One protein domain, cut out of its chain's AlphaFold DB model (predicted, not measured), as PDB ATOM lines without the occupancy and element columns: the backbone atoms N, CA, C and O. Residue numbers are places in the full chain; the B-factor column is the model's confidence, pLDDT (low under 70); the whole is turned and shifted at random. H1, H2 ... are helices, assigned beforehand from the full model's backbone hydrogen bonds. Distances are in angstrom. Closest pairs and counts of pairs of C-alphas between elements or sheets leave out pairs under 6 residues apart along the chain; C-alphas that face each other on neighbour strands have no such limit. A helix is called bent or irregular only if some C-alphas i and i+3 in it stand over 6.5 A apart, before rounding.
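This is residues 5 to 89 of the 91 residues of the protein "Dimer_Tnp_hAT domain-containing protein" of Brassica rapa subsp. pekinensis (UniProt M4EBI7). An extended string of helices has two small helical groups far apart: at one end the hairpin of H2 and H3 with short H1 near it, at the other H6, folding back from short H5. Between the two groups the chain runs as a long free stretch, residues 46 to 67, with short H4 on it. The 85 printed residues hold six named helices, H1 to H6 in order, and no named strand; the class is all helix. The whole is extended, with a radius of gyration of the C-alphas of 19.7 A, and a rod spanning 59 by 27 by 17 A.

Start at the longest helix, H6, residues 73 to 87, which touches no helix. It is close to but not clearly touching H5, residues 66 to 69; their closest C-alphas, of Lys 68 and Leu 76, are 7.0 A apart. H4, residues 53 to 57, is apart from both. Look next at H2, residues 22 to 31, and H3, residues 36 to 44: this helical hairpin touches, closest at the C-alphas of Trp 26 and Ser 37, 5.2 A apart, with a shallow tilt of 18 degrees, opposite ways. H1, residues 5 to 10, is close to but not clearly touching H3, about perpendicular at 90 degrees, with the C-alphas of Met 5 and Leu 36 closest at 7.1 A. Every O i to N i+4 pair is within hydrogen-bond range in H1, H3 and H6, against 5 of 6 in H2 and 0 of 1 in H4, where 1 of 2 O i to N i+3 pairs is; H5 is too short for an O i to N i+4 pair.

Find C-alpha 73 at (6.251, -12.725, -8.053); from there H6 runs 21.1 A to C-alpha 87 at (-10.595, -13.191, -20.757). H1 begins at C-alpha 5, (0.465, -7.269, -53.631). H2 is 15.6 A long and irregular, with C-alphas 28 and 31 7.4 A apart; H3 is 11.9 A long.

The farthest C-alphas, of Asp 10 and Ser 70, are 59.0 A apart. The printed part has no cut, and the link from H1 to H2, 11 residues, is long. Model confidence is low, under 70, at residue 15, residues 49 to 64 and residue 89.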
ATOM      1  N   MET A   5       0.377  -8.686 -53.968       91.44
ATOM      2  CA  MET A   5       0.465  -7.269 -53.631       91.44
ATOM      3  C   MET A   5      -0.026  -6.395 -54.785       91.44
ATOM      4  O   MET A   5      -0.822  -5.493 -54.553       91.44
ATOM      5  N   ASP A   6       0.389  -6.692 -56.019       92.81
ATOM      6  CA  ASP A   6      -0.095  -5.961 -57.197       92.81
ATOM      7  C   ASP A   6      -1.614  -6.115 -57.352       92.81
ATOM      8  O   ASP A   6      -2.308  -5.153 -57.655       92.81
ATOM      9  N   GLN A   7      -2.142  -7.319 -57.108       91.81
ATOM     10  CA  GLN A   7      -3.579  -7.578 -57.167       91.81
ATOM     11  C   GLN A   7      -4.348  -6.809 -56.082       91.81
ATOM     12  O   GLN A   7      -5.367  -6.202 -56.387       91.81
ATOM     13  N   TYR A   8      -3.847  -6.790 -54.845       90.88
ATOM     14  CA  TYR A   8      -4.455  -6.039 -53.744       90.88
ATOM     15  C   TYR A   8      -4.468  -4.526 -53.998       90.88
ATOM     16  O   TYR A   8      -5.443  -3.858 -53.666       90.88
ATOM     17  N   LEU A   9      -3.396  -3.987 -54.589       89.81
ATOM     18  CA  LEU A   9      -3.292  -2.561 -54.912       89.81
ATOM     19  C   LEU A   9      -4.187  -2.147 -56.088       89.81
ATOM     20  O   LEU A   9      -4.610  -0.994 -56.144       89.81
ATOM     21  N   ASP A  10      -4.466  -3.072 -57.008       90.44
ATOM     22  CA  ASP A  10      -5.351  -2.845 -58.155       90.44
ATOM     23  C   ASP A  10      -6.838  -3.091 -57.836       90.44
ATOM     24  O   ASP A  10      -7.713  -2.616 -58.569       90.44
ATOM     25  N   ASP A  11      -7.142  -3.845 -56.777       86.88
ATOM     26  CA  ASP A  11      -8.511  -4.122 -56.345       86.88
ATOM     27  C   ASP A  11      -9.227  -2.842 -55.883       86.88
ATOM     28  O   ASP A  11      -8.645  -1.892 -55.355       86.88
ATOM     29  N   THR A  12     -10.544  -2.804 -56.085       77.75
ATOM     30  CA  THR A  12     -11.343  -1.623 -55.737       77.75
ATOM     31  C   THR A  12     -11.387  -1.437 -54.222       77.75
ATOM     32  O   THR A  12     -11.746  -2.357 -53.487       77.75
ATOM     33  N   LEU A  13     -11.053  -0.229 -53.759       71.81
ATOM     34  CA  LEU A  13     -11.037   0.110 -52.339       71.81
ATOM     35  C   LEU A  13     -12.417  -0.107 -51.706       71.81
ATOM     36  O   LEU A  13     -13.429   0.417 -52.177       71.81
ATOM     37  N   VAL A  14     -12.446  -0.862 -50.609       71.38
ATOM     38  CA  VAL A  14     -13.653  -1.054 -49.802       71.38
ATOM     39  C   VAL A  14     -13.979   0.255 -49.085       71.38
ATOM     40  O   VAL A  14     -13.109   0.865 -48.463       71.38
ATOM     41  N   LEU A  15     -15.239   0.692 -49.157       67.75
ATOM     42  CA  LEU A  15     -15.732   1.815 -48.362       67.75
ATOM     43  C   LEU A  15     -15.691   1.427 -46.880       67.75
ATOM     44  O   LEU A  15     -16.495   0.621 -46.416       67.75
ATOM     45  N   MET A  16     -14.727   1.994 -46.159       72.69
ATOM     46  CA  MET A  16     -14.577   1.822 -44.717       72.69
ATOM     47  C   MET A  16     -15.779   2.473 -44.024       72.69
ATOM     48  O   MET A  16     -15.954   3.689 -44.098       72.69
ATOM     49  N   SER A  17     -16.627   1.672 -43.379       79.88
ATOM     50  CA  SER A  17     -17.593   2.186 -42.408       79.88
ATOM     51  C   SER A  17     -16.906   2.409 -41.058       79.88
ATOM     52  O   SER A  17     -15.869   1.808 -40.780       79.88
ATOM     53  N   ASP A  18     -17.517   3.207 -40.180       79.94
ATOM     54  CA  ASP A  18     -17.008   3.438 -38.814       79.94
ATOM     55  C   ASP A  18     -16.879   2.146 -37.981       79.94
ATOM     56  O   ASP A  18     -16.197   2.116 -36.961       79.94
ATOM     57  N   SER A  19     -17.521   1.059 -38.417       83.75
ATOM     58  CA  SER A  19     -17.510  -0.260 -37.778       83.75
ATOM     59  C   SER A  19     -16.709  -1.305 -38.564       83.75
ATOM     60  O   SER A  19     -17.014  -2.498 -38.483       83.75
ATOM     61  N   PHE A  20     -15.764  -0.886 -39.404       86.38
ATOM     62  CA  PHE A  20     -15.005  -1.808 -40.241       86.38
ATOM     63  C   PHE A  20     -13.989  -2.617 -39.422       86.38
ATOM     64  O   PHE A  20     -13.028  -2.073 -38.878       86.38
ATOM     65  N   ASP A  21     -14.178  -3.937 -39.378       87.69
ATOM     66  CA  ASP A  21     -13.211  -4.871 -38.802       87.69
ATOM     67  C   ASP A  21     -12.134  -5.229 -39.836       87.69
ATOM     68  O   ASP A  21     -12.312  -6.109 -40.684       87.69
ATOM     69  N   VAL A  22     -10.996  -4.537 -39.754       88.94
ATOM     70  CA  VAL A  22      -9.861  -4.749 -40.662       88.94
ATOM     71  C   VAL A  22      -9.251  -6.147 -40.536       88.94
ATOM     72  O   VAL A  22      -8.852  -6.731 -41.547       88.94
ATOM     73  N   LEU A  23      -9.204  -6.726 -39.331       90.88
ATOM     74  CA  LEU A  23      -8.665  -8.075 -39.125       90.88
ATOM     75  C   LEU A  23      -9.642  -9.128 -39.657       90.88
ATOM     76  O   LEU A  23      -9.230 -10.074 -40.333       90.88
ATOM     77  N   GLY A  24     -10.940  -8.929 -39.425       89.81
ATOM     78  CA  GLY A  24     -12.005  -9.735 -40.015       89.81
ATOM     79  C   GLY A  24     -11.982  -9.712 -41.543       89.81
ATOM     80  O   GLY A  24     -12.115 -10.762 -42.175       89.81
ATOM     81  N   TRP A  25     -11.726  -8.551 -42.152       91.12
ATOM     82  CA  TRP A  25     -11.583  -8.427 -43.604       91.12
ATOM     83  C   TRP A  25     -10.417  -9.262 -44.144       91.12
ATOM     84  O   TRP A  25     -10.605 -10.063 -45.064       91.12
ATOM     85  N   TRP A  26      -9.231  -9.160 -43.532       92.56
ATOM     86  CA  TRP A  26      -8.072  -9.973 -43.924       92.56
ATOM     87  C   TRP A  26      -8.309 -11.472 -43.732       92.56
ATOM     88  O   TRP A  26      -7.855 -12.277 -44.548       92.56
ATOM     89  N   LYS A  27      -9.065 -11.863 -42.699       91.19
ATOM     90  CA  LYS A  27      -9.463 -13.259 -42.474       91.19
ATOM     91  C   LYS A  27     -10.356 -13.777 -43.604       91.19
ATOM     92  O   LYS A  27     -10.099 -14.867 -44.118       91.19
ATOM     93  N   LEU A  28     -11.353 -12.998 -44.027       91.88
ATOM     94  CA  LEU A  28     -12.247 -13.350 -45.138       91.88
ATOM     95  C   LEU A  28     -11.508 -13.423 -46.479       91.88
ATOM     96  O   LEU A  28     -11.761 -14.328 -47.270       91.88
ATOM     97  N   ASN A  29     -10.555 -12.519 -46.713       91.88
ATOM     98  CA  ASN A  29      -9.814 -12.453 -47.972       91.88
ATOM     99  C   ASN A  29      -8.549 -13.325 -48.010       91.88
ATOM    100  O   ASN A  29      -7.816 -13.296 -48.997       91.88
ATOM    101  N   SER A  30      -8.311 -14.146 -46.983       93.56
ATOM    102  CA  SER A  30      -7.151 -15.045 -46.888       93.56
ATOM    103  C   SER A  30      -7.066 -16.084 -48.011       93.56
ATOM    104  O   SER A  30      -5.985 -16.578 -48.308       93.56
ATOM    105  N   ILE A  31      -8.183 -16.402 -48.671       92.56
ATOM    106  CA  ILE A  31      -8.193 -17.292 -49.843       92.56
ATOM    107  C   ILE A  31      -7.615 -16.582 -51.076       92.56
ATOM    108  O   ILE A  31      -6.899 -17.200 -51.858       92.56
ATOM    109  N   ASN A  32      -7.908 -15.289 -51.236       90.69
ATOM    110  CA  ASN A  32      -7.428 -14.478 -52.359       90.69
ATOM    111  C   ASN A  32      -5.996 -13.974 -52.125       90.69
ATOM    112  O   ASN A  32      -5.242 -13.793 -53.077       90.69
ATOM    113  N   TYR A  33      -5.634 -13.768 -50.855       93.31
ATOM    114  CA  TYR A  33      -4.363 -13.198 -50.415       93.31
ATOM    115  C   TYR A  33      -3.678 -14.049 -49.325       93.31
ATOM    116  O   TYR A  33      -3.416 -13.532 -48.239       93.31
ATOM    117  N   PRO A  34      -3.405 -15.351 -49.542       94.38
ATOM    118  CA  PRO A  34      -2.903 -16.256 -48.502       94.38
ATOM    119  C   PRO A  34      -1.574 -15.860 -47.855       94.38
ATOM    120  O   PRO A  34      -1.321 -16.259 -46.711       94.38
ATOM    121  N   THR A  35      -0.703 -15.127 -48.553       95.12
ATOM    122  CA  THR A  35       0.557 -14.642 -47.967       95.12
ATOM    123  C   THR A  35       0.371 -13.273 -47.327       95.12
ATOM    124  O   THR A  35       0.710 -13.078 -46.157       95.12
ATOM    125  N   LEU A  36      -0.212 -12.333 -48.064       94.50
ATOM    126  CA  LEU A  36      -0.404 -10.954 -47.636       94.50
ATOM    127  C   LEU A  36      -1.356 -10.847 -46.437       94.50
ATOM    128  O   LEU A  36      -1.095 -10.050 -45.541       94.50
ATOM    129  N   SER A  37      -2.386 -11.696 -46.342       94.00
ATOM    130  CA  SER A  37      -3.289 -11.711 -45.186       94.00
ATOM    131  C   SER A  37      -2.576 -12.076 -43.889       94.00
ATOM    132  O   SER A  37      -2.918 -11.543 -42.840       94.00
ATOM    133  N   LYS A  38      -1.573 -12.960 -43.939       94.25
ATOM    134  CA  LYS A  38      -0.780 -13.330 -42.756       94.25
ATOM    135  C   LYS A  38       0.089 -12.164 -42.303       94.25
ATOM    136  O   LYS A  38       0.043 -11.801 -41.137       94.25
ATOM    137  N   ILE A  39       0.785 -11.524 -43.246       94.38
ATOM    138  CA  ILE A  39       1.608 -10.338 -42.972       94.38
ATOM    139  C   ILE A  39       0.749  -9.208 -42.396       94.38
ATOM    140  O   ILE A  39       1.140  -8.557 -41.431       94.38
ATOM    141  N   ALA A  40      -0.433  -8.983 -42.971       92.94
ATOM    142  CA  ALA A  40      -1.340  -7.948 -42.507       92.94
ATOM    143  C   ALA A  40      -1.863  -8.233 -41.096       92.94
ATOM    144  O   ALA A  40      -1.870  -7.331 -40.268       92.94
ATOM    145  N   VAL A  41      -2.254  -9.476 -40.797       92.00
ATOM    146  CA  VAL A  41      -2.662  -9.867 -39.440       92.00
ATOM    147  C   VAL A  41      -1.507  -9.686 -38.456       92.00
ATOM    148  O   VAL A  41      -1.725  -9.091 -37.404       92.00
ATOM    149  N   ASP A  42      -0.289 -10.108 -38.795       91.00
ATOM    150  CA  ASP A  42       0.882  -9.947 -37.925       91.00
ATOM    151  C   ASP A  42       1.184  -8.470 -37.634       91.00
ATOM    152  O   ASP A  42       1.495  -8.111 -36.501       91.00
ATOM    153  N   LEU A  43       1.055  -7.595 -38.636       90.69
ATOM    154  CA  LEU A  43       1.309  -6.161 -38.490       90.69
ATOM    155  C   LEU A  43       0.191  -5.439 -37.723       90.69
ATOM    156  O   LEU A  43       0.469  -4.597 -36.874       90.69
ATOM    157  N   LEU A  44      -1.069  -5.749 -38.032       88.75
ATOM    158  CA  LEU A  44      -2.242  -5.046 -37.504       88.75
ATOM    159  C   LEU A  44      -2.683  -5.551 -36.127       88.75
ATOM    160  O   LEU A  44      -3.380  -4.833 -35.415       88.75
ATOM    161  N   SER A  45      -2.287  -6.766 -35.734       87.31
ATOM    162  CA  SER A  45      -2.597  -7.311 -34.402       87.31
ATOM    163  C   SER A  45      -1.724  -6.714 -33.298       87.31
ATOM    164  O   SER A  45      -2.038  -6.873 -32.118       87.31
ATOM    165  N   VAL A  46      -0.625  -6.039 -33.650       85.38
ATOM    166  CA  VAL A  46       0.228  -5.361 -32.673       85.38
ATOM    167  C   VAL A  46      -0.459  -4.060 -32.247       85.38
ATOM    168  O   VAL A  46      -0.648  -3.169 -33.078       85.38
ATOM    169  N   PRO A  47      -0.827  -3.900 -30.963       73.38
ATOM    170  CA  PRO A  47      -1.411  -2.653 -30.499       73.38
ATOM    171  C   PRO A  47      -0.379  -1.522 -30.614       73.38
ATOM    172  O   PRO A  47       0.772  -1.673 -30.205       73.38
ATOM    173  N   PHE A  48      -0.799  -0.367 -31.138       70.81
ATOM    174  CA  PHE A  48       0.069   0.811 -31.299       70.81
ATOM    175  C   PHE A  48       0.611   1.341 -29.957       70.81
ATOM    176  O   PHE A  48       1.694   1.916 -29.899       70.81
ATOM    177  N   SER A  49      -0.131   1.119 -28.867       69.75
ATOM    178  CA  SER A  49       0.271   1.441 -27.498       69.75
ATOM    179  C   SER A  49       0.102   0.219 -26.603       69.75
ATOM    180  O   SER A  49      -0.937  -0.440 -26.627       69.75
ATOM    181  N   THR A  50       1.103  -0.056 -25.766       65.44
ATOM    182  CA  THR A  50       1.027  -1.078 -24.708       65.44
ATOM    183  C   THR A  50       0.114  -0.662 -23.556       65.44
ATOM    184  O   THR A  50      -0.285  -1.501 -22.748       65.44
ATOM    185  N   VAL A  51      -0.228   0.625 -23.475       60.97
ATOM    186  CA  VAL A  51      -1.136   1.177 -22.474       60.97
ATOM    187  C   VAL A  51      -2.458   1.488 -23.165       60.97
ATOM    188  O   VAL A  51      -2.496   2.303 -24.090       60.97
ATOM    189  N   SER A  52      -3.534   0.825 -22.725       62.16
ATOM    190  CA  SER A  52      -4.898   1.185 -23.129       62.16
ATOM    191  C   SER A  52      -5.113   2.679 -22.866       62.16
ATOM    192  O   SER A  52      -4.680   3.136 -21.805       62.16
ATOM    193  N   PRO A  53      -5.772   3.445 -23.756       59.72
ATOM    194  CA  PRO A  53      -6.082   4.852 -23.497       59.72
ATOM    195  C   PRO A  53      -6.767   5.049 -22.137       59.72
ATOM    196  O   PRO A  53      -6.441   5.997 -21.431       59.72
ATOM    197  N   ASP A  54      -7.592   4.093 -21.706       62.28
ATOM    198  CA  ASP A  54      -8.240   4.115 -20.391       62.28
ATOM    199  C   ASP A  54      -7.240   4.035 -19.225       62.28
ATOM    200  O   ASP A  54      -7.461   4.649 -18.191       62.28
ATOM    201  N   CYS A  55      -6.110   3.338 -19.389       60.31
ATOM    202  CA  CYS A  55      -5.044   3.250 -18.381       60.31
ATOM    203  C   CYS A  55      -4.070   4.438 -18.412       60.31
ATOM    204  O   CYS A  55      -3.327   4.621 -17.452       60.31
ATOM    205  N   VAL A  56      -4.010   5.217 -19.501       58.88
ATOM    206  CA  VAL A  56      -3.119   6.394 -19.587       58.88
ATOM    207  C   VAL A  56      -3.647   7.539 -18.721       58.88
ATOM    208  O   VAL A  56      -2.863   8.320 -18.185       58.88
ATOM    209  N   PHE A  57      -4.971   7.627 -18.567       60.03
ATOM    210  CA  PHE A  57      -5.639   8.661 -17.774       60.03
ATOM    211  C   PHE A  57      -6.073   8.184 -16.386       60.03
ATOM    212  O   PHE A  57      -6.433   9.016 -15.549       60.03
ATOM    213  N   ASP A  58      -6.012   6.877 -16.123       56.97
ATOM    214  CA  ASP A  58      -6.315   6.332 -14.806       56.97
ATOM    215  C   ASP A  58      -5.188   6.692 -13.829       56.97
ATOM    216  O   ASP A  58      -4.148   6.041 -13.729       56.97
ATOM    217  N   THR A  59      -5.376   7.821 -13.149       57.16
ATOM    218  CA  THR A  59      -4.465   8.308 -12.105       57.16
ATOM    219  C   THR A  59      -4.757   7.610 -10.772       57.16
ATOM    220  O   THR A  59      -3.976   7.729  -9.823       57.16
ATOM    221  N   GLU A  60      -5.860   6.856 -10.678       55.53
ATOM    222  CA  GLU A  60      -6.105   5.984  -9.541       55.53
ATOM    223  C   GLU A  60      -5.144   4.803  -9.628       55.53
ATOM    224  O   GLU A  60      -5.317   3.843 -10.378       55.53
ATOM    225  N   VAL A  61      -4.086   4.866  -8.821       56.78
ATOM    226  CA  VAL A  61      -3.223   3.717  -8.568       56.78
ATOM    227  C   VAL A  61      -4.124   2.602  -8.052       56.78
ATOM    228  O   VAL A  61      -4.528   2.621  -6.890       56.78
ATOM    229  N   LYS A  62      -4.461   1.641  -8.920       62.59
ATOM    230  CA  LYS A  62      -5.267   0.478  -8.559       62.59
ATOM    231  C   LYS A  62      -4.539  -0.275  -7.458       62.59
ATOM    232  O   LYS A  62      -3.615  -1.046  -7.724       62.59
ATOM    233  N   GLN A  63      -4.918   0.017  -6.218       60.00
ATOM    234  CA  GLN A  63      -4.210  -0.446  -5.040       60.00
ATOM    235  C   GLN A  63      -4.181  -1.970  -5.089       60.00
ATOM    236  O   GLN A  63      -5.215  -2.636  -5.196       60.00
ATOM    237  N   MET A  64      -2.972  -2.522  -5.116       63.91
ATOM    238  CA  MET A  64      -2.794  -3.960  -5.160       63.91
ATOM    239  C   MET A  64      -3.322  -4.506  -3.836       63.91
ATOM    240  O   MET A  64      -2.805  -4.150  -2.780       63.91
ATOM    241  N   ASP A  65      -4.388  -5.307  -3.905       70.38
ATOM    242  CA  ASP A  65      -4.987  -5.963  -2.741       70.38
ATOM    243  C   ASP A  65      -3.879  -6.582  -1.870       70.38
ATOM    244  O   ASP A  65      -2.930  -7.173  -2.397       70.38
ATOM    245  N   SER A  66      -3.963  -6.419  -0.550       75.06
ATOM    246  CA  SER A  66      -2.924  -6.846   0.398       75.06
ATOM    247  C   SER A  66      -2.601  -8.334   0.253       75.06
ATOM    248  O   SER A  66      -1.440  -8.737   0.355       75.06
ATOM    249  N   TYR A  67      -3.605  -9.136  -0.114       72.00
ATOM    250  CA  TYR A  67      -3.436 -10.536  -0.486       72.00
ATOM    251  C   TYR A  67      -2.474 -10.710  -1.669       72.00
ATOM    252  O   TYR A  67      -1.542 -11.510  -1.603       72.00
ATOM    253  N   LYS A  68      -2.627  -9.914  -2.732       72.56
ATOM    254  CA  LYS A  68      -1.739  -9.944  -3.901       72.56
ATOM    255  C   LYS A  68      -0.345  -9.418  -3.575       72.56
ATOM    256  O   LYS A  68       0.625  -9.982  -4.058       72.56
ATOM    257  N   ALA A  69      -0.216  -8.403  -2.726       76.38
ATOM    258  CA  ALA A  69       1.093  -7.905  -2.295       76.38
ATOM    259  C   ALA A  69       1.924  -8.953  -1.525       76.38
ATOM    260  O   ALA A  69       3.149  -8.876  -1.527       76.38
ATOM    261  N   SER A  70       1.269  -9.942  -0.904       85.00
ATOM    262  CA  SER A  70       1.926 -11.013  -0.142       85.00
ATOM    263  C   SER A  70       2.407 -12.208  -0.982       85.00
ATOM    264  O   SER A  70       3.168 -13.041  -0.489       85.00
ATOM    265  N   LEU A  71       1.971 -12.316  -2.241       88.19
ATOM    266  CA  LEU A  71       2.266 -13.473  -3.085       88.19
ATOM    267  C   LEU A  71       3.665 -13.383  -3.719       88.19
ATOM    268  O   LEU A  71       4.108 -12.299  -4.107       88.19
ATOM    269  N   PRO A  72       4.354 -14.524  -3.925       91.31
ATOM    270  CA  PRO A  72       5.573 -14.557  -4.723       91.31
ATOM    271  C   PRO A  72       5.330 -14.028  -6.142       91.31
ATOM    272  O   PRO A  72       4.294 -14.308  -6.750       91.31
ATOM    273  N   ARG A  73       6.322 -13.327  -6.706       87.19
ATOM    274  CA  ARG A  73       6.251 -12.725  -8.053       87.19
ATOM    275  C   ARG A  73       5.789 -13.718  -9.122       87.19
ATOM    276  O   ARG A  73       4.908 -13.393  -9.903       87.19
ATOM    277  N   VAL A  74       6.340 -14.932  -9.097       91.88
ATOM    278  CA  VAL A  74       6.002 -16.000 -10.052       91.88
ATOM    279  C   VAL A  74       4.528 -16.403  -9.946       91.88
ATOM    280  O   VAL A  74       3.862 -16.611 -10.954       91.88
ATOM    281  N   THR A  75       3.984 -16.471  -8.729       91.75
ATOM    282  CA  THR A  75       2.570 -16.790  -8.502       91.75
ATOM    283  C   THR A  75       1.665 -15.655  -8.971       91.75
ATOM    284  O   THR A  75       0.636 -15.914  -9.590       91.75
ATOM    285  N   LEU A  76       2.045 -14.400  -8.718       88.75
ATOM    286  CA  LEU A  76       1.302 -13.240  -9.219       88.75
ATOM    287  C   LEU A  76       1.275 -13.179 -10.739       88.75
ATOM    288  O   LEU A  76       0.214 -12.952 -11.313       88.75
ATOM    289  N   GLU A  77       2.419 -13.396 -11.379       88.56
ATOM    290  CA  GLU A  77       2.537 -13.436 -12.832       88.56
ATOM    291  C   GLU A  77       1.662 -14.548 -13.412       88.56
ATOM    292  O   GLU A  77       0.812 -14.271 -14.253       88.56
ATOM    293  N   ALA A  78       1.754 -15.770 -12.878       92.81
ATOM    294  CA  ALA A  78       0.904 -16.878 -13.304       92.81
ATOM    295  C   ALA A  78      -0.595 -16.555 -13.157       92.81
ATOM    296  O   ALA A  78      -1.380 -16.835 -14.062       92.81
ATOM    297  N   LEU A  79      -1.010 -15.924 -12.053       89.06
ATOM    298  CA  LEU A  79      -2.402 -15.511 -11.838       89.06
ATOM    299  C   LEU A  79      -2.853 -14.409 -12.806       89.06
ATOM    300  O   LEU A  79      -3.987 -14.435 -13.280       89.06
ATOM    301  N   LEU A  80      -1.996 -13.430 -13.098       86.75
ATOM    302  CA  LEU A  80      -2.308 -12.368 -14.054       86.75
ATOM    303  C   LEU A  80      -2.401 -12.925 -15.476       86.75
ATOM    304  O   LEU A  80      -3.422 -12.711 -16.125       86.75
ATOM    305  N   CYS A  81      -1.412 -13.710 -15.908       88.00
ATOM    306  CA  CYS A  81      -1.391 -14.354 -17.218       88.00
ATOM    307  C   CYS A  81      -2.589 -15.286 -17.418       88.00
ATOM    308  O   CYS A  81      -3.235 -15.226 -18.459       88.00
ATOM    309  N   THR A  82      -2.936 -16.116 -16.428       90.19
ATOM    310  CA  THR A  82      -4.103 -17.018 -16.524       90.19
ATOM    311  C   THR A  82      -5.421 -16.255 -16.582       90.19
ATOM    312  O   THR A  82      -6.297 -16.603 -17.372       90.19
ATOM    313  N   LYS A  83      -5.567 -15.188 -15.790       86.62
ATOM    314  CA  LYS A  83      -6.749 -14.320 -15.819       86.62
ATOM    315  C   LYS A  83      -6.882 -13.595 -17.162       86.62
ATOM    316  O   LYS A  83      -7.992 -13.504 -17.679       86.62
ATOM    317  N   ASP A  84      -5.791 -13.077 -17.718       84.94
ATOM    318  CA  ASP A  84      -5.812 -12.398 -19.020       84.94
ATOM    319  C   ASP A  84      -6.062 -13.395 -20.163       84.94
ATOM    320  O   ASP A  84      -6.881 -13.126 -21.039       84.94
ATOM    321  N   TRP A  85      -5.470 -14.591 -20.102       86.19
ATOM    322  CA  TRP A  85      -5.753 -15.683 -21.037       86.19
ATOM    323  C   TRP A  85      -7.233 -16.065 -21.044       86.19
ATOM    324  O   TRP A  85      -7.846 -16.107 -22.104       86.19
ATOM    325  N   LEU A  86      -7.833 -16.284 -19.868       87.50
ATOM    326  CA  LEU A  86      -9.245 -16.660 -19.747       87.50
ATOM    327  C   LEU A  86     -10.186 -15.585 -20.312       87.50
ATOM    328  O   LEU A  86     -11.219 -15.913 -20.885       87.50
ATOM    329  N   LYS A  87      -9.826 -14.304 -20.179       82.19
ATOM    330  CA  LYS A  87     -10.595 -13.191 -20.757       82.19
ATOM    331  C   LYS A  87     -10.494 -13.124 -22.278       82.19
ATOM    332  O   LYS A  87     -11.466 -12.752 -22.921       82.19
ATOM    333  N   ASN A  88      -9.345 -13.493 -22.835       74.44
ATOM    334  CA  ASN A  88      -9.078 -13.444 -24.272       74.44
ATOM    335  C   ASN A  88      -9.420 -14.763 -24.999       74.44
ATOM    336  O   ASN A  88      -9.097 -14.906 -26.173       74.44
ATOM    337  N   GLN A  89     -10.074 -15.727 -24.333       60.62
ATOM    338  CA  GLN A  89     -10.521 -16.991 -24.948       60.62
ATOM    339  C   GLN A  89     -11.716 -16.843 -25.906       60.62
ATOM    340  O   GLN A  89     -12.081 -17.807 -26.573       60.62
TER     341      GLN A  89